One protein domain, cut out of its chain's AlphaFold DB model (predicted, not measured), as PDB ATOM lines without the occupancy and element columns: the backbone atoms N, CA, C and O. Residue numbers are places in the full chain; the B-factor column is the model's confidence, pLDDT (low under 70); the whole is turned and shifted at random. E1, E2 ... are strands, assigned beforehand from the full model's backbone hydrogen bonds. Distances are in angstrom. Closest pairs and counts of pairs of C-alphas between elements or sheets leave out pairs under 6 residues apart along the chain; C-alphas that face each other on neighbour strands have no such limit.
ATOM      1  N   LEU A 139     -15.196 -29.836 -41.243       51.94
ATOM      2  CA  LEU A 139     -14.865 -29.934 -42.652       51.94
ATOM      3  C   LEU A 139     -14.234 -31.314 -42.901       51.94
ATOM      4  O   LEU A 139     -13.121 -31.568 -42.464       51.94
ATOM      5  N   GLU A 140     -14.975 -32.204 -43.555       55.62
ATOM      6  CA  GLU A 140     -14.472 -33.368 -44.304       55.62
ATOM      7  C   GLU A 140     -13.383 -34.262 -43.669       55.62
ATOM      8  O   GLU A 140     -12.642 -34.906 -44.408       55.62
ATOM      9  N   ILE A 141     -13.299 -34.394 -42.340       56.28
ATOM     10  CA  ILE A 141     -12.379 -35.371 -41.740       56.28
ATOM     11  C   ILE A 141     -12.941 -36.771 -41.965       56.28
ATOM     12  O   ILE A 141     -13.831 -37.256 -41.256       56.28
ATOM     13  N   LYS A 142     -12.418 -37.423 -42.999       58.50
ATOM     14  CA  LYS A 142     -12.789 -38.777 -43.389       58.50
ATOM     15  C   LYS A 142     -11.858 -39.725 -42.654       58.50
ATOM     16  O   LYS A 142     -10.819 -40.091 -43.188       58.50
ATOM     17  N   LEU A 143     -12.316 -40.157 -41.476       60.25
ATOM     18  CA  LEU A 143     -11.787 -41.226 -40.611       60.25
ATOM     19  C   LEU A 143     -11.033 -40.725 -39.368       60.25
ATOM     20  O   LEU A 143      -9.854 -40.368 -39.405       60.25
ATOM     21  N   SER A 144     -11.707 -40.812 -38.221       62.06
ATOM     22  CA  SER A 144     -11.056 -40.806 -36.911       62.06
ATOM     23  C   SER A 144     -10.920 -42.228 -36.394       62.06
ATOM     24  O   SER A 144     -11.820 -43.044 -36.579       62.06
ATOM     25  N   PHE A 145      -9.795 -42.522 -35.743       70.75
ATOM     26  CA  PHE A 145      -9.550 -43.848 -35.170       70.75
ATOM     27  C   PHE A 145      -9.286 -43.814 -33.667       70.75
ATOM     28  O   PHE A 145      -9.475 -44.835 -33.009       70.75
ATOM     29  N   LYS A 146      -8.881 -42.667 -33.103       83.19
ATOM     30  CA  LYS A 146      -8.748 -42.494 -31.652       83.19
ATOM     31  C   LYS A 146      -9.509 -41.257 -31.217       83.19
ATOM     32  O   LYS A 146      -9.236 -40.157 -31.693       83.19
ATOM     33  N   ILE A 147     -10.441 -41.460 -30.296       89.75
ATOM     34  CA  ILE A 147     -11.135 -40.376 -29.620       89.75
ATOM     35  C   ILE A 147     -10.935 -40.484 -28.116       89.75
ATOM     36  O   ILE A 147     -10.736 -41.576 -27.585       89.75
ATOM     37  N   GLN A 148     -11.010 -39.346 -27.445       93.19
ATOM     38  CA  GLN A 148     -11.121 -39.238 -26.000       93.19
ATOM     39  C   GLN A 148     -12.237 -38.252 -25.668       93.19
ATOM     40  O   GLN A 148     -12.511 -37.329 -26.436       93.19
ATOM     41  N   TYR A 149     -12.870 -38.457 -24.522       94.38
ATOM     42  CA  TYR A 149     -13.893 -37.565 -23.996       94.38
ATOM     43  C   TYR A 149     -13.454 -37.024 -22.641       94.38
ATOM     44  O   TYR A 149     -12.911 -37.771 -21.826       94.38
ATOM     45  N   LEU A 150     -13.686 -35.733 -22.417       95.12
ATOM     46  CA  LEU A 150     -13.336 -35.051 -21.177       95.12
ATOM     47  C   LEU A 150     -14.456 -34.111 -20.739       95.12
ATOM     48  O   LEU A 150     -14.850 -33.218 -21.482       95.12
ATOM     49  N   GLU A 151     -14.892 -34.250 -19.491       93.62
ATOM     50  CA  GLU A 151     -15.685 -33.237 -18.797       93.62
ATOM     51  C   GLU A 151     -14.750 -32.371 -17.937       93.62
ATOM     52  O   GLU A 151     -14.090 -32.888 -17.036       93.62
ATOM     53  N   TYR A 152     -14.684 -31.060 -18.190       94.38
ATOM     54  CA  TYR A 152     -13.804 -30.143 -17.448       94.38
ATOM     55  C   TYR A 152     -14.359 -28.712 -17.444       94.38
ATOM     56  O   TYR A 152     -14.826 -28.245 -18.476       94.38
ATOM     57  N   ASN A 153     -14.326 -28.019 -16.294       89.44
ATOM     58  CA  ASN A 153     -14.785 -26.626 -16.128       89.44
ATOM     59  C   ASN A 153     -16.124 -26.308 -16.825       89.44
ATOM     60  O   ASN A 153     -16.204 -25.410 -17.653       89.44
ATOM     61  N   GLU A 154     -17.170 -27.086 -16.528       91.44
ATOM     62  CA  GLU A 154     -18.511 -26.989 -17.150       91.44
ATOM     63  C   GLU A 154     -18.588 -27.318 -18.651       91.44
ATOM     64  O   GLU A 154     -19.683 -27.540 -19.163       91.44
ATOM     65  N   ASN A 155     -17.454 -27.460 -19.330       94.38
ATOM     66  CA  ASN A 155     -17.368 -27.868 -20.721       94.38
ATOM     67  C   ASN A 155     -17.306 -29.391 -20.871       94.38
ATOM     68  O   ASN A 155     -17.057 -30.152 -19.926       94.38
ATOM     69  N   GLU A 156     -17.527 -29.820 -22.107       95.19
ATOM     70  CA  GLU A 156     -17.408 -31.200 -22.550       95.19
ATOM     71  C   GLU A 156     -16.616 -31.218 -23.855       95.19
ATOM     72  O   GLU A 156     -16.989 -30.538 -24.813       95.19
ATOM     73  N   TYR A 157     -15.530 -31.983 -23.897       94.56
ATOM     74  CA  TYR A 157     -14.617 -32.024 -25.030       94.56
ATOM     75  C   TYR A 157     -14.611 -33.405 -25.668       94.56
ATOM     76  O   TYR A 157     -14.324 -34.401 -25.005       94.56
ATOM     77  N   LEU A 158     -14.868 -33.452 -26.973       93.62
ATOM     78  CA  LEU A 158     -14.525 -34.582 -27.822       93.62
ATOM     79  C   LEU A 158     -13.174 -34.287 -28.470       93.62
ATOM     80  O   LEU A 158     -13.042 -33.367 -29.277       93.62
ATOM     81  N   ILE A 159     -12.170 -35.073 -28.112       92.81
ATOM     82  CA  ILE A 159     -10.813 -34.944 -28.633       92.81
ATOM     83  C   ILE A 159     -10.608 -36.062 -29.639       92.81
ATOM     84  O   ILE A 159     -10.786 -37.231 -29.299       92.81
ATOM     85  N   SER A 160     -10.253 -35.724 -30.871       88.50
ATOM     86  CA  SER A 160     -10.102 -36.694 -31.948       88.50
ATOM     87  C   SER A 160      -8.727 -36.600 -32.591       88.50
ATOM     88  O   SER A 160      -8.199 -35.525 -32.871       88.50
ATOM     89  N   LEU A 161      -8.147 -37.769 -32.836       85.19
ATOM     90  CA  LEU A 161      -6.954 -37.943 -33.644       85.19
ATOM     91  C   LEU A 161      -7.381 -38.634 -34.949       85.19
ATOM     92  O   LEU A 161      -7.720 -39.830 -34.938       85.19
ATOM     93  N   PRO A 162      -7.450 -37.896 -36.066       76.19
ATOM     94  CA  PRO A 162      -7.676 -38.483 -37.367       76.19
ATOM     95  C   PRO A 162      -6.419 -39.167 -37.877       76.19
ATOM     96  O   PRO A 162      -5.297 -38.741 -37.611       76.19
ATOM     97  N   VAL A 163      -6.621 -40.237 -38.640       65.00
ATOM     98  CA  VAL A 163      -5.528 -40.903 -39.350       65.00
ATOM     99  C   VAL A 163      -5.650 -40.500 -40.806       65.00
ATOM    100  O   VAL A 163      -6.156 -41.252 -41.636       65.00
ATOM    101  N   GLU A 164      -5.208 -39.290 -41.114       57.28
ATOM    102  CA  GLU A 164      -4.983 -38.902 -42.499       57.28
ATOM    103  C   GLU A 164      -3.505 -39.115 -42.845       57.28
ATOM    104  O   GLU A 164      -2.613 -38.919 -42.020       57.28
ATOM    105  N   ASN A 165      -3.229 -39.534 -44.085       49.94
ATOM    106  CA  ASN A 165      -1.875 -39.599 -44.650       49.94
ATOM    107  C   ASN A 165      -1.353 -38.177 -44.935       49.94
ATOM    108  O   ASN A 165      -0.996 -37.852 -46.071       49.94
ATOM    109  N   ILE A 166      -1.361 -37.302 -43.933       53.59
ATOM    110  CA  ILE A 166      -0.914 -35.917 -44.060       53.59
ATOM    111  C   ILE A 166       0.426 -35.772 -43.348       53.59
ATOM    112  O   ILE A 166       0.764 -36.483 -42.405       53.59
ATOM    113  N   LYS A 167       1.240 -34.853 -43.866       53.97
ATOM    114  CA  LYS A 167       2.534 -34.469 -43.291       53.97
ATOM    115  C   LYS A 167       2.411 -33.873 -41.881       53.97
ATOM    116  O   LYS A 167       3.421 -33.750 -41.199       53.97
ATOM    117  N   GLU A 168       1.200 -33.523 -41.469       62.25
ATOM    118  CA  GLU A 168       0.851 -32.871 -40.216       62.25
ATOM    119  C   GLU A 168      -0.174 -33.752 -39.507       62.25
ATOM    120  O   GLU A 168      -1.134 -34.215 -40.125       62.25
ATOM    121  N   VAL A 169       0.076 -34.036 -38.229       69.25
ATOM    122  CA  VAL A 169      -0.919 -34.664 -37.363       69.25
ATOM    123  C   VAL A 169      -1.505 -33.589 -36.486       69.25
ATOM    124  O   VAL A 169      -0.789 -32.981 -35.692       69.25
ATOM    125  N   SER A 170      -2.808 -33.403 -36.628       82.06
ATOM    126  CA  SER A 170      -3.572 -32.469 -35.826       82.06
ATOM    127  C   SER A 170      -4.470 -33.258 -34.887       82.06
ATOM    128  O   SER A 170      -5.286 -34.065 -35.332       82.06
ATOM    129  N   VAL A 171      -4.326 -33.042 -33.581       87.62
ATOM    130  CA  VAL A 171      -5.367 -33.457 -32.634       87.62
ATOM    131  C   VAL A 171      -6.408 -32.358 -32.604       87.62
ATOM    132  O   VAL A 171      -6.089 -31.203 -32.327       87.62
ATOM    133  N   TYR A 172      -7.653 -32.716 -32.877       88.81
ATOM    134  CA  TYR A 172      -8.752 -31.774 -32.825       88.81
ATOM    135  C   TYR A 172      -9.456 -31.852 -31.482       88.81
ATOM    136  O   TYR A 172      -9.678 -32.930 -30.935       88.81
ATOM    137  N   VAL A 173      -9.829 -30.690 -30.967       92.50
ATOM    138  CA  VAL A 173     -10.510 -30.508 -29.691       92.50
ATOM    139  C   VAL A 173     -11.832 -29.822 -29.988       92.50
ATOM    140  O   VAL A 173     -11.863 -28.632 -30.305       92.50
ATOM    141  N   PHE A 174     -12.919 -30.583 -29.932       91.88
ATOM    142  CA  PHE A 174     -14.273 -30.074 -30.111       91.88
ATOM    143  C   PHE A 174     -14.931 -29.866 -28.752       91.88
ATOM    144  O   PHE A 174     -15.159 -30.829 -28.024       91.88
ATOM    145  N   ASN A 175     -15.259 -28.621 -28.420       93.50
ATOM    146  CA  ASN A 175     -16.099 -28.307 -27.274       93.50
ATOM    147  C   ASN A 175     -17.570 -28.478 -27.674       93.50
ATOM    148  O   ASN A 175     -18.110 -27.695 -28.452       93.50
ATOM    149  N   ILE A 176     -18.221 -29.498 -27.119       92.00
ATOM    150  CA  ILE A 176     -19.608 -29.868 -27.429       92.00
ATOM    151  C   ILE A 176     -20.586 -28.775 -26.973       92.00
ATOM    152  O   ILE A 176     -21.608 -28.553 -27.619       92.00
ATOM    153  N   ILE A 177     -20.274 -28.073 -25.878       92.31
ATOM    154  CA  ILE A 177     -21.148 -27.053 -25.284       92.31
ATOM    155  C   ILE A 177     -21.083 -25.748 -26.077       92.31
ATOM    156  O   ILE A 177     -22.121 -25.219 -26.473       92.31
ATOM    157  N   SER A 178     -19.878 -25.228 -26.331       92.69
ATOM    158  CA  SER A 178     -19.703 -23.981 -27.094       92.69
ATOM    159  C   SER A 178     -19.784 -24.173 -28.611       92.69
ATOM    160  O   SER A 178     -19.869 -23.190 -29.343       92.69
ATOM    161  N   GLN A 179     -19.750 -25.425 -29.079       90.56
ATOM    162  CA  GLN A 179     -19.637 -25.826 -30.484       90.56
ATOM    163  C   GLN A 179     -18.371 -25.307 -31.191       90.56
ATOM    164  O   GLN A 179     -18.309 -25.242 -32.420       90.56
ATOM    165  N   GLU A 180     -17.337 -24.954 -30.426       90.50
ATOM    166  CA  GLU A 180     -16.053 -24.496 -30.954       90.50
ATOM    167  C   GLU A 180     -15.120 -25.684 -31.229       90.50
ATOM    168  O   GLU A 180     -15.003 -26.600 -30.413       90.50
ATOM    169  N   ILE A 181     -14.415 -25.654 -32.364       87.88
ATOM    170  CA  ILE A 181     -13.358 -26.617 -32.696       87.88
ATOM    171  C   ILE A 181     -12.022 -25.893 -32.744       87.88
ATOM    172  O   ILE A 181     -11.894 -24.841 -33.371       87.88
ATOM    173  N   LYS A 182     -11.007 -26.508 -32.144       90.06
ATOM    174  CA  LYS A 182      -9.612 -26.097 -32.271       90.06
ATOM    175  C   LYS A 182      -8.735 -27.288 -32.661       90.06
ATOM    176  O   LYS A 182      -9.146 -28.436 -32.500       90.06
ATOM    177  N   ALA A 183      -7.539 -27.019 -33.170       88.00
ATOM    178  CA  ALA A 183      -6.569 -28.035 -33.567       88.00
ATOM    179  C   ALA A 183      -5.215 -27.783 -32.894       88.00
ATOM    180  O   ALA A 183      -4.824 -26.635 -32.683       88.00
ATOM    181  N   ILE A 184      -4.521 -28.867 -32.558       88.31
ATOM    182  CA  ILE A 184      -3.148 -28.869 -32.062       88.31
ATOM    183  C   ILE A 184      -2.293 -29.582 -33.100       88.31
ATOM    184  O   ILE A 184      -2.420 -30.795 -33.265       88.31
ATOM    185  N   ASP A 185      -1.418 -28.836 -33.766       85.25
ATOM    186  CA  ASP A 185      -0.571 -29.368 -34.828       85.25
ATOM    187  C   ASP A 185       0.768 -29.870 -34.279       85.25
ATOM    188  O   ASP A 185       1.557 -29.129 -33.682       85.25
ATOM    189  N   PHE A 186       1.059 -31.144 -34.528       78.75
ATOM    190  CA  PHE A 186       2.326 -31.773 -34.181       78.75
ATOM    191  C   PHE A 186       3.207 -31.872 -35.431       78.75
ATOM    192  O   PHE A 186       2.927 -32.617 -36.370       78.75
ATOM    193  N   ASN A 187       4.301 -31.106 -35.449       65.62
ATOM    194  CA  ASN A 187       5.229 -31.070 -36.580       65.62
ATOM    195  C   ASN A 187       6.008 -32.399 -36.697       65.62
ATOM    196  O   ASN A 187       6.839 -32.715 -35.835       65.62
ATOM    197  N   LYS A 188       5.754 -33.173 -37.762       61.41
ATOM    198  CA  LYS A 188       6.422 -34.458 -38.016       61.41
ATOM    199  C   LYS A 188       7.734 -34.280 -38.769       61.41
ATOM    200  O   LYS A 188       7.827 -33.577 -39.768       61.41
ATOM    201  N   SER A 189       8.755 -35.025 -38.344       50.47
ATOM    202  CA  SER A 189      10.034 -35.083 -39.069       50.47
ATOM    203  C   SER A 189      10.028 -36.041 -40.272       50.47
ATOM    204  O   SER A 189      10.890 -35.905 -41.139       50.47
ATOM    205  N   LYS A 190       9.095 -37.009 -40.349       52.91
ATOM    206  CA  LYS A 190       8.994 -38.006 -41.434       52.91
ATOM    207  C   LYS A 190       7.562 -38.539 -41.597       52.91
ATOM    208  O   LYS A 190       6.819 -38.633 -40.629       52.91
ATOM    209  N   ILE A 191       7.206 -38.926 -42.825       51.12
ATOM    210  CA  ILE A 191       5.952 -39.624 -43.154       51.12
ATOM    211  C   ILE A 191       6.139 -41.111 -42.822       51.12
ATOM    212  O   ILE A 191       6.807 -41.824 -43.571       51.12
ATOM    213  N   ILE A 192       5.574 -41.578 -41.710       51.94
ATOM    214  CA  ILE A 192       5.557 -43.005 -41.351       51.94
ATOM    215  C   ILE A 192       4.339 -43.655 -42.019       51.94
ATOM    216  O   ILE A 192       3.228 -43.152 -41.902       51.94
ATOM    217  N   LYS A 193       4.518 -44.769 -42.735       49.72
ATOM    218  CA  LYS A 193       3.391 -45.559 -43.258       49.72
ATOM    219  C   LYS A 193       2.871 -46.474 -42.138       49.72
ATOM    220  O   LYS A 193       3.678 -47.148 -41.515       49.72
ATOM    221  N   ASN A 194       1.548 -46.529 -41.941       53.94
ATOM    222  CA  ASN A 194       0.819 -47.267 -40.885       53.94
ATOM    223  C   ASN A 194       0.866 -46.654 -39.467       53.94
ATOM    224  O   ASN A 194       1.394 -47.249 -38.539       53.94
ATOM    225  N   HIS A 195       0.205 -45.507 -39.276       57.12
ATOM    226  CA  HIS A 195       0.128 -44.773 -37.999       57.12
ATOM    227  C   HIS A 195      -0.594 -45.479 -36.833       57.12
ATOM    228  O   HIS A 195      -0.397 -45.100 -35.683       57.12
ATOM    229  N   ARG A 196      -1.438 -46.491 -37.096       58.25
ATOM    230  CA  ARG A 196      -2.436 -46.967 -36.111       58.25
ATOM    231  C   ARG A 196      -1.842 -47.465 -34.791       58.25
ATOM    232  O   ARG A 196      -2.428 -47.210 -33.741       58.25
ATOM    233  N   ASP A 197      -0.692 -48.130 -34.848       62.50
ATOM    234  CA  ASP A 197      -0.088 -48.775 -33.676       62.50
ATOM    235  C   ASP A 197       1.029 -47.952 -33.024       62.50
ATOM    236  O   ASP A 197       1.481 -48.315 -31.932       62.50
ATOM    237  N   TYR A 198       1.442 -46.857 -33.679       68.56
ATOM    238  CA  TYR A 198       2.585 -46.027 -33.296       68.56
ATOM    239  C   TYR A 198       2.194 -44.740 -32.566       68.56
ATOM    240  O   TYR A 198       3.054 -44.045 -32.045       68.56
ATOM    241  N   GLU A 199       0.910 -44.405 -32.493       76.31
ATOM    242  CA  GLU A 199       0.440 -43.187 -31.831       76.31
ATOM    243  C   GLU A 199      -0.502 -43.537 -30.681       76.31
ATOM    244  O   GLU A 199      -1.301 -44.475 -30.775       76.31
ATOM    245  N   PHE A 200      -0.458 -42.773 -29.593       80.38
ATOM    246  CA  PHE A 200      -1.498 -42.822 -28.566       80.38
ATOM    247  C   PHE A 200      -2.104 -41.445 -28.343       80.38
ATOM    248  O   PHE A 200      -1.469 -40.414 -28.551       80.38
ATOM    249  N   LEU A 201      -3.353 -41.468 -27.892       86.00
ATOM    250  CA  LEU A 201      -4.097 -40.303 -27.461       86.00
ATOM    251  C   LEU A 201      -4.781 -40.667 -26.148       86.00
ATOM    252  O   LEU A 201      -5.580 -41.607 -26.104       86.00
ATOM    253  N   LYS A 202      -4.463 -39.927 -25.092       89.12
ATOM    254  CA  LYS A 202      -5.078 -40.052 -23.770       89.12
ATOM    255  C   LYS A 202      -5.424 -38.679 -23.229       89.12
ATOM    256  O   LYS A 202      -4.884 -37.666 -23.670       89.12
ATOM    257  N   VAL A 203      -6.310 -38.672 -22.248       87.94
ATOM    258  CA  VAL A 203      -6.579 -37.500 -21.426       87.94
ATOM    259  C   VAL A 203      -6.262 -37.857 -19.984       87.94
ATOM    260  O   VAL A 203      -6.673 -38.913 -19.504       87.94
ATOM    261  N   VAL A 204      -5.507 -36.989 -19.318       86.69
ATOM    262  CA  VAL A 204      -5.186 -37.090 -17.894       86.69
ATOM    263  C   VAL A 204      -5.497 -35.739 -17.274       86.69
ATOM    264  O   VAL A 204      -4.880 -34.740 -17.642       86.69
ATOM    265  N   GLU A 205      -6.468 -35.707 -16.362       89.19
ATOM    266  CA  GLU A 205      -7.007 -34.463 -15.802       89.19
ATOM    267  C   GLU A 205      -7.479 -33.515 -16.924       89.19
ATOM    268  O   GLU A 205      -8.358 -33.878 -17.699       89.19
ATOM    269  N   ASN A 206      -6.887 -32.325 -17.046       90.81
ATOM    270  CA  ASN A 206      -7.166 -31.334 -18.087       90.81
ATOM    271  C   ASN A 206      -6.190 -31.393 -19.276       90.81
ATOM    272  O   ASN A 206      -6.195 -30.497 -20.123       90.81
ATOM    273  N   LYS A 207      -5.313 -32.402 -19.331       91.06
ATOM    274  CA  LYS A 207      -4.251 -32.492 -20.337       91.06
ATOM    275  C   LYS A 207      -4.539 -33.564 -21.373       91.06
ATOM    276  O   LYS A 207      -4.784 -34.724 -21.047       91.06
ATOM    277  N   ILE A 208      -4.409 -33.177 -22.634       92.25
ATOM    278  CA  ILE A 208      -4.299 -34.075 -23.774       92.25
ATOM    279  C   ILE A 208      -2.861 -34.582 -23.813       92.25
ATOM    280  O   ILE A 208      -1.916 -33.795 -23.902       92.25
ATOM    281  N   VAL A 209      -2.701 -35.898 -23.751       89.88
ATOM    282  CA  VAL A 209      -1.405 -36.563 -23.851       89.88
ATOM    283  C   VAL A 209      -1.350 -37.296 -25.183       89.88
ATOM    284  O   VAL A 209      -2.105 -38.243 -25.418       89.88
ATOM    285  N   TYR A 210      -0.458 -36.840 -26.054       87.25
ATOM    286  CA  TYR A 210      -0.203 -37.432 -27.364       87.25
ATOM    287  C   TYR A 210       1.255 -37.863 -27.443       87.25
ATOM    288  O   TYR A 210       2.145 -37.132 -27.012       87.25
ATOM    289  N   GLY A 211       1.525 -39.028 -28.014       80.62
ATOM    290  CA  GLY A 211       2.899 -39.448 -28.248       80.62
ATOM    291  C   GLY A 211       3.052 -40.346 -29.458       80.62
ATOM    292  O   GLY A 211       2.109 -41.010 -29.890       80.62
ATOM    293  N   GLU A 212       4.275 -40.335 -29.981       74.38
ATOM    294  CA  GLU A 212       4.697 -41.015 -31.206       74.38
ATOM    295  C   GLU A 212       5.801 -42.035 -30.874       74.38
ATOM    296  O   GLU A 212       6.854 -41.673 -30.333       74.38
ATOM    297  N   LEU A 213       5.541 -43.309 -31.170       67.06
ATOM    298  CA  LEU A 213       6.502 -44.412 -31.121       67.06
ATOM    299  C   LEU A 213       7.504 -44.290 -32.269       67.06
ATOM    300  O   LEU A 213       7.176 -43.840 -33.370       67.06
ATOM    301  N   GLN A 214       8.730 -44.730 -32.014       63.53
ATOM    302  CA  GLN A 214       9.754 -44.912 -33.033       63.53
ATOM    303  C   GLN A 214       9.420 -46.086 -33.968       63.53
ATOM    304  O   GLN A 214       8.562 -46.914 -33.672       63.53
ATOM    305  N   GLU A 215      10.092 -46.145 -35.127       60.00
ATOM    306  CA  GLU A 215       9.882 -47.188 -36.153       60.00
ATOM    307  C   GLU A 215      10.165 -48.613 -35.641       60.00
ATOM    308  O   GLU A 215       9.663 -49.572 -36.222       60.00
ATOM    309  N   ASP A 216      10.941 -48.758 -34.565       59.47
ATOM    310  CA  ASP A 216      11.184 -50.035 -33.884       59.47
ATOM    311  C   ASP A 216      10.001 -50.498 -33.010       59.47
ATOM    312  O   ASP A 216       9.939 -51.666 -32.634       59.47
ATOM    313  N   GLY A 217       9.038 -49.611 -32.734       56.66
ATOM    314  CA  GLY A 217       7.833 -49.890 -31.955       56.66
ATOM    315  C   GLY A 217       8.056 -50.035 -30.448       56.66
ATOM    316  O   GLY A 217       7.088 -50.330 -29.742       56.66
ATOM    317  N   GLU A 218       9.280 -49.825 -29.950       53.66
ATOM    318  CA  GLU A 218       9.623 -50.060 -28.540       53.66
ATOM    319  C   GLU A 218       9.644 -48.779 -27.698       53.66
ATOM    320  O   GLU A 218       9.179 -48.821 -26.557       53.66
ATOM    321  N   ASP A 219      10.089 -47.648 -28.263       58.03
ATOM    322  CA  ASP A 219      10.295 -46.396 -27.522       58.03
ATOM    323  C   ASP A 219       9.530 -45.196 -28.099       58.03
ATOM    324  O   ASP A 219       9.483 -44.970 -29.310       58.03
ATOM    325  N   TYR A 220       8.984 -44.346 -27.223       61.88
ATOM    326  CA  TYR A 220       8.379 -43.069 -27.618       61.88
ATOM    327  C   TYR A 220       9.433 -41.979 -27.815       61.88
ATOM    328  O   TYR A 220      10.184 -41.645 -26.901       61.88
ATOM    329  N   LYS A 221       9.445 -41.342 -28.991       65.19
ATOM    330  CA  LYS A 221      10.411 -40.279 -29.319       65.19
ATOM    331  C   LYS A 221      10.091 -38.962 -28.610       65.19
ATOM    332  O   LYS A 221      10.989 -38.220 -28.201       65.19
ATOM    333  N   LYS A 222       8.801 -38.632 -28.537       74.31
ATOM    334  CA  LYS A 222       8.269 -37.403 -27.942       74.31
ATOM    335  C   LYS A 222       6.883 -37.668 -27.382       74.31
ATOM    336  O   LYS A 222       6.062 -38.299 -28.047       74.31
ATOM    337  N   VAL A 223       6.628 -37.121 -26.200       82.25
ATOM    338  CA  VAL A 223       5.284 -37.037 -25.631       82.25
ATOM    339  C   VAL A 223       4.942 -35.572 -25.415       82.25
ATOM    340  O   VAL A 223       5.716 -34.809 -24.830       82.25
ATOM    341  N   TYR A 224       3.778 -35.193 -25.907       86.38
ATOM    342  CA  TYR A 224       3.206 -33.866 -25.828       86.38
ATOM    343  C   TYR A 224       2.131 -33.861 -24.748       86.38
ATOM    344  O   TYR A 224       1.242 -34.711 -24.751       86.38
ATOM    345  N   TYR A 225       2.223 -32.894 -23.843       90.19
ATOM    346  CA  TYR A 225       1.243 -32.636 -22.797       90.19
ATOM    347  C   TYR A 225       0.616 -31.279 -23.074       90.19
ATOM    348  O   TYR A 225       1.230 -30.251 -22.789       90.19
ATOM    349  N   CYS A 226      -0.578 -31.276 -23.650       92.44
ATOM    350  CA  CYS A 226      -1.258 -30.060 -24.067       92.44
ATOM    351  C   CYS A 226      -2.455 -29.783 -23.165       92.44
ATOM    352  O   CYS A 226      -3.275 -30.667 -22.938       92.44
ATOM    353  N   ASP A 227      -2.563 -28.567 -22.646       94.31
ATOM    354  CA  ASP A 227      -3.741 -28.142 -21.889       94.31
ATOM    355  C   ASP A 227      -4.968 -28.025 -22.813       94.31
ATOM    356  O   ASP A 227      -4.872 -27.470 -23.907       94.31
ATOM    357  N   VAL A 228      -6.116 -28.567 -22.398       93.94
ATOM    358  CA  VAL A 228      -7.308 -28.662 -23.261       93.94
ATOM    359  C   VAL A 228      -7.944 -27.304 -23.593       93.94
ATOM    360  O   VAL A 228      -8.550 -27.159 -24.654       93.94
ATOM    361  N   GLU A 229      -7.805 -26.295 -22.728       92.44
ATOM    362  CA  GLU A 229      -8.432 -24.978 -22.919       92.44
ATOM    363  C   GLU A 229      -7.526 -24.027 -23.713       92.44
ATOM    364  O   GLU A 229      -7.963 -23.388 -24.680       92.44
ATOM    365  N   THR A 230      -6.258 -23.940 -23.306       93.06
ATOM    366  CA  THR A 230      -5.250 -23.025 -23.868       93.06
ATOM    367  C   THR A 230      -4.510 -23.604 -25.066       93.06
ATOM    368  O   THR A 230      -3.941 -22.839 -25.845       93.06
ATOM    369  N   LEU A 231      -4.511 -24.934 -25.222       91.81
ATOM    370  CA  LEU A 231      -3.778 -25.688 -26.249       91.81
ATOM    371  C   LEU A 231      -2.256 -25.538 -26.184       91.81
ATOM    372  O   LEU A 231      -1.544 -25.949 -27.102       91.81
ATOM    373  N   LEU A 232      -1.732 -24.967 -25.098       91.75
ATOM    374  CA  LEU A 232      -0.298 -24.858 -24.881       91.75
ATOM    375  C   LEU A 232       0.269 -26.236 -24.537       91.75
ATOM    376  O   LEU A 232      -0.218 -26.904 -23.625       91.75
ATOM    377  N   CYS A 233       1.309 -26.641 -25.269       89.56
ATOM    378  CA  CYS A 233       1.929 -27.952 -25.135       89.56
ATOM    379  C   CYS A 233       3.318 -27.874 -24.501       89.56
ATOM    380  O   CYS A 233       4.191 -27.135 -24.957       89.56
ATOM    381  N   GLU A 234       3.553 -28.732 -23.514       88.75
ATOM    382  CA  GLU A 234       4.880 -29.056 -23.001       88.75
ATOM    383  C   GLU A 234       5.368 -30.354 -23.651       88.75
ATOM    384  O   GLU A 234       4.648 -31.355 -23.687       88.75
ATOM    385  N   ILE A 235       6.598 -30.353 -24.167       84.56
ATOM    386  CA  ILE A 235       7.203 -31.537 -24.782       84.56
ATOM    387  C   ILE A 235       8.132 -32.182 -23.765       84.56
ATOM    388  O   ILE A 235       9.067 -31.543 -23.279       84.56
ATOM    389  N   LYS A 236       7.913 -33.466 -23.494       79.19
ATOM    390  CA  LYS A 236       8.845 -34.293 -22.733       79.19
ATOM    391  C   LYS A 236       9.472 -35.331 -23.656       79.19
ATOM    392  O   LYS A 236       8.777 -36.050 -24.378       79.19
ATOM    393  N   SER A 237      10.798 -35.370 -23.643       66.12
ATOM    394  CA  SER A 237      11.589 -36.414 -24.289       66.12
ATOM    395  C   SER A 237      12.011 -37.403 -23.219       66.12
ATOM    396  O   SER A 237      12.549 -37.001 -22.192       66.12
ATOM    397  N   PHE A 238      11.756 -38.680 -23.465       61.69
ATOM    398  CA  PHE A 238      12.118 -39.757 -22.558       61.69
ATOM    399  C   PHE A 238      13.191 -40.612 -23.223       61.69
ATOM    400  O   PHE A 238      13.169 -40.792 -24.438       61.69
ATOM    401  N   HIS A 239      14.151 -41.095 -22.433       50.88
ATOM    402  CA  HIS A 239      15.228 -41.938 -22.950       50.88
ATOM    403  C   HIS A 239      14.777 -43.387 -23.178       50.88
ATOM    404  O   HIS A 239      15.305 -44.013 -24.089       50.88
ATOM    405  N   VAL A 240      13.788 -43.876 -22.412       50.56
ATOM    406  CA  VAL A 240      13.147 -45.192 -22.571       50.56
ATOM    407  C   VAL A 240      11.702 -45.098 -22.056       50.56
ATOM    408  O   VAL A 240      11.472 -44.872 -20.868       50.56
ATOM    409  N   LEU A 241      10.711 -45.262 -22.932       49.91
ATOM    410  CA  LEU A 241       9.311 -45.454 -22.533       49.91
ATOM    411  C   LEU A 241       8.828 -46.729 -23.201       49.91
ATOM    412  O   LEU A 241       8.457 -46.704 -24.372       49.91
ATOM    413  N   LYS A 242       8.800 -47.826 -22.443       51.81
ATOM    414  CA  LYS A 242       8.353 -49.111 -22.974       51.81
ATOM    415  C   LYS A 242       6.835 -49.173 -23.043       51.81
ATOM    416  O   LYS A 242       6.140 -48.941 -22.052       51.81
ATOM    417  N   LYS A 243       6.320 -49.581 -24.201       48.75
ATOM    418  CA  LYS A 243       4.932 -50.035 -24.369       48.75
ATOM    419  C   LYS A 243       4.747 -51.353 -23.607       48.75
ATOM    420  O   LYS A 243       5.159 -52.404 -24.086       48.75
ATOM    421  N   ILE A 244       4.142 -51.315 -22.418       47.69
ATOM    422  CA  ILE A 244       4.003 -52.518 -21.574       47.69
ATOM    423  C   ILE A 244       2.743 -53.330 -21.942       47.69
ATOM    424  O   ILE A 244       2.816 -54.557 -21.999       47.69
ATOM    425  N   LYS A 245       1.610 -52.679 -22.266       39.06
ATOM    426  CA  LYS A 245       0.395 -53.242 -22.916       39.06
ATOM    427  C   LYS A 245      -0.668 -52.139 -23.093       39.06
ATOM    428  O   LYS A 245      -0.608 -51.142 -22.392       39.06
ATOM    429  N   LEU A 246      -1.594 -52.320 -24.051       39.81
ATOM    430  CA  LEU A 246      -2.770 -51.471 -24.372       39.81
ATOM    431  C   LEU A 246      -2.790 -50.061 -23.734       39.81
ATOM    432  O   LEU A 246      -3.415 -49.831 -22.706       39.81
ATOM    433  N   ASP A 247      -2.129 -49.114 -24.403       43.44
ATOM    434  CA  ASP A 247      -2.115 -47.679 -24.089       43.44
ATOM    435  C   ASP A 247      -1.704 -47.267 -22.651       43.44
ATOM    436  O   ASP A 247      -1.952 -46.121 -22.260       43.44
ATOM    437  N   GLU A 248      -1.076 -48.148 -21.868       41.34
ATOM    438  CA  GLU A 248      -0.439 -47.787 -20.598       41.34
ATOM    439  C   GLU A 248       1.015 -47.353 -20.829       41.34
ATOM    440  O   GLU A 248       1.791 -48.034 -21.506       41.34
ATOM    441  N   ILE A 249       1.378 -46.200 -20.262       47.16
ATOM    442  CA  ILE A 249       2.703 -45.584 -20.389       47.16
ATOM    443  C   ILE A 249       3.337 -45.562 -19.008       47.16
ATOM    444  O   ILE A 249       2.772 -44.986 -18.078       47.16
ATOM    445  N   VAL A 250       4.520 -46.157 -18.880       43.28
ATOM    446  CA  VAL A 250       5.306 -46.121 -17.644       43.28
ATOM    447  C   VAL A 250       6.673 -45.534 -17.956       43.28
ATOM    448  O   VAL A 250       7.376 -46.031 -18.835       43.28
ATOM    449  N   GLU A 251       7.050 -44.485 -17.226       45.22
ATOM    450  CA  GLU A 251       8.413 -43.951 -17.232       45.22
ATOM    451  C   GLU A 251       9.351 -44.964 -16.573       45.22
ATOM    452  O   GLU A 251       9.271 -45.217 -15.370       45.22
ATOM    453  N   VAL A 252      10.223 -45.584 -17.372       41.59
ATOM    454  CA  VAL A 252      11.276 -46.455 -16.853       41.59
ATOM    455  C   VAL A 252      12.439 -45.556 -16.457       41.59
ATOM    456  O   VAL A 252      13.231 -45.134 -17.294       41.59
ATOM    457  N   VAL A 253      12.533 -45.236 -15.167       39.97
ATOM    458  CA  VAL A 253      13.743 -44.618 -14.619       39.97
ATOM    459  C   VAL A 253      14.806 -45.712 -14.540       39.97
ATOM    460  O   VAL A 253      14.792 -46.533 -13.622       39.97
ATOM    461  N   GLU A 254      15.710 -45.762 -15.519       34.94
ATOM    462  CA  GLU A 254      16.939 -46.542 -15.380       34.94
ATOM    463  C   GLU A 254      17.789 -45.876 -14.294       34.94
ATOM    464  O   GLU A 254      18.419 -44.841 -14.508       34.94
ATOM    465  N   ASN A 255      17.768 -46.446 -13.088       29.78
ATOM    466  CA  ASN A 255      18.790 -46.140 -12.100       29.78
ATOM    467  C   ASN A 255      20.115 -46.695 -12.638       29.78
ATOM    468  O   ASN A 255      20.271 -47.914 -12.731       29.78
ATOM    469  N   VAL A 256      21.015 -45.788 -13.030       34.12
ATOM    470  CA  VAL A 256      22.424 -46.074 -13.355       34.12
ATOM    471  C   VAL A 256      23.134 -46.684 -12.150       34.12
ATOM    472  O   VAL A 256      22.918 -46.172 -11.026       34.12
TER     473      VAL A 256
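AT A GLANCE: This is residues 139 to 256 of the 256 residues of an uncharacterized protein of Stentor coeruleus (UniProt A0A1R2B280). Two four-stranded sheets lie face to face as a sandwich, their strands running nearly along one another, with E1 and E5 close together at one side. After E8 the chain leaves the sandwich for a small strand E9, and residues 250 to 256 trail away to the far end of the longest axis. The printed part has 118 residues with no named helix and nine named strands, E1 to E9 in chain order; the class is all strand. The sheets, in the orders E1 E2 E3 E4 and E5 E6 E7 E8, are both antiparallel. The whole is compact, with a radius of gyration of the C-alphas of 14.6 A, yet elongated, with spans of 49 by 31 by 23 A.

HOW THE PARTS SIT: The first sheet holds E1, residues 144 to 152, E2, 155 to 162, E3, 168 to 175, and E4, 181 to 187. It is a meander, each strand the antiparallel neighbour of the one before, and strongly twisted, with E1 and E4 as edge strands. N 148 and O 159 of the hairpin E1 and E2 are 2.8 A apart, N 158 and O 174 of E2 and E3 2.8 A, and N 173 and O 182 of E3 and E4 2.8 A, within hydrogen-bond range. The second sheet, also a strongly twisted meander, holds E5, residues 199 to 204, E6, 207 to 213, E7, 220 to 227, and E8, 233 to 236. Here N 202 and O 209 of E5 and E6 are 2.9 A apart, N 208 and O 226 of E6 and E7 2.8 A, and N 225 and O 234 of E7 and E8 2.9 A. The parts of the sheets that face each other are 10.0 A apart centre to centre, and their strands stand at 15 degrees. The closest C-alphas of E1 and E5 are those of Gln 148 and Lys 202, 6.5 A apart. E4 and E7 are only just apart, their closest C-alphas 8.3 A from each other. E9, residues 243 to 245, pairs with no named strand, but pairs antiparallel with residues 248 to 249.

IN THESE COORDINATES: E1 begins at C-alpha 144, (-11.056, -40.806, -36.911), and is 22.4 A long. E2 is 22.0 A, E3 21.8 A, E4 19.5 A, E5 16.2 A, E6 19.3 A and E7 20.1 A long. E8 ends at C-alpha 236, (8.845, -34.293, -22.733).

THE WHOLE: The C-alphas of Leu 139 and Val 256, the two farthest apart, are 50.1 A apart. The printed part has no cut, and the link E4 to E5, 11 residues, is long. The mean pLDDT of the printed part is 72.4; residues 139 to 144, 163 to 169, 187 to 198, 213 to 221 and 237 to 256 are under 70.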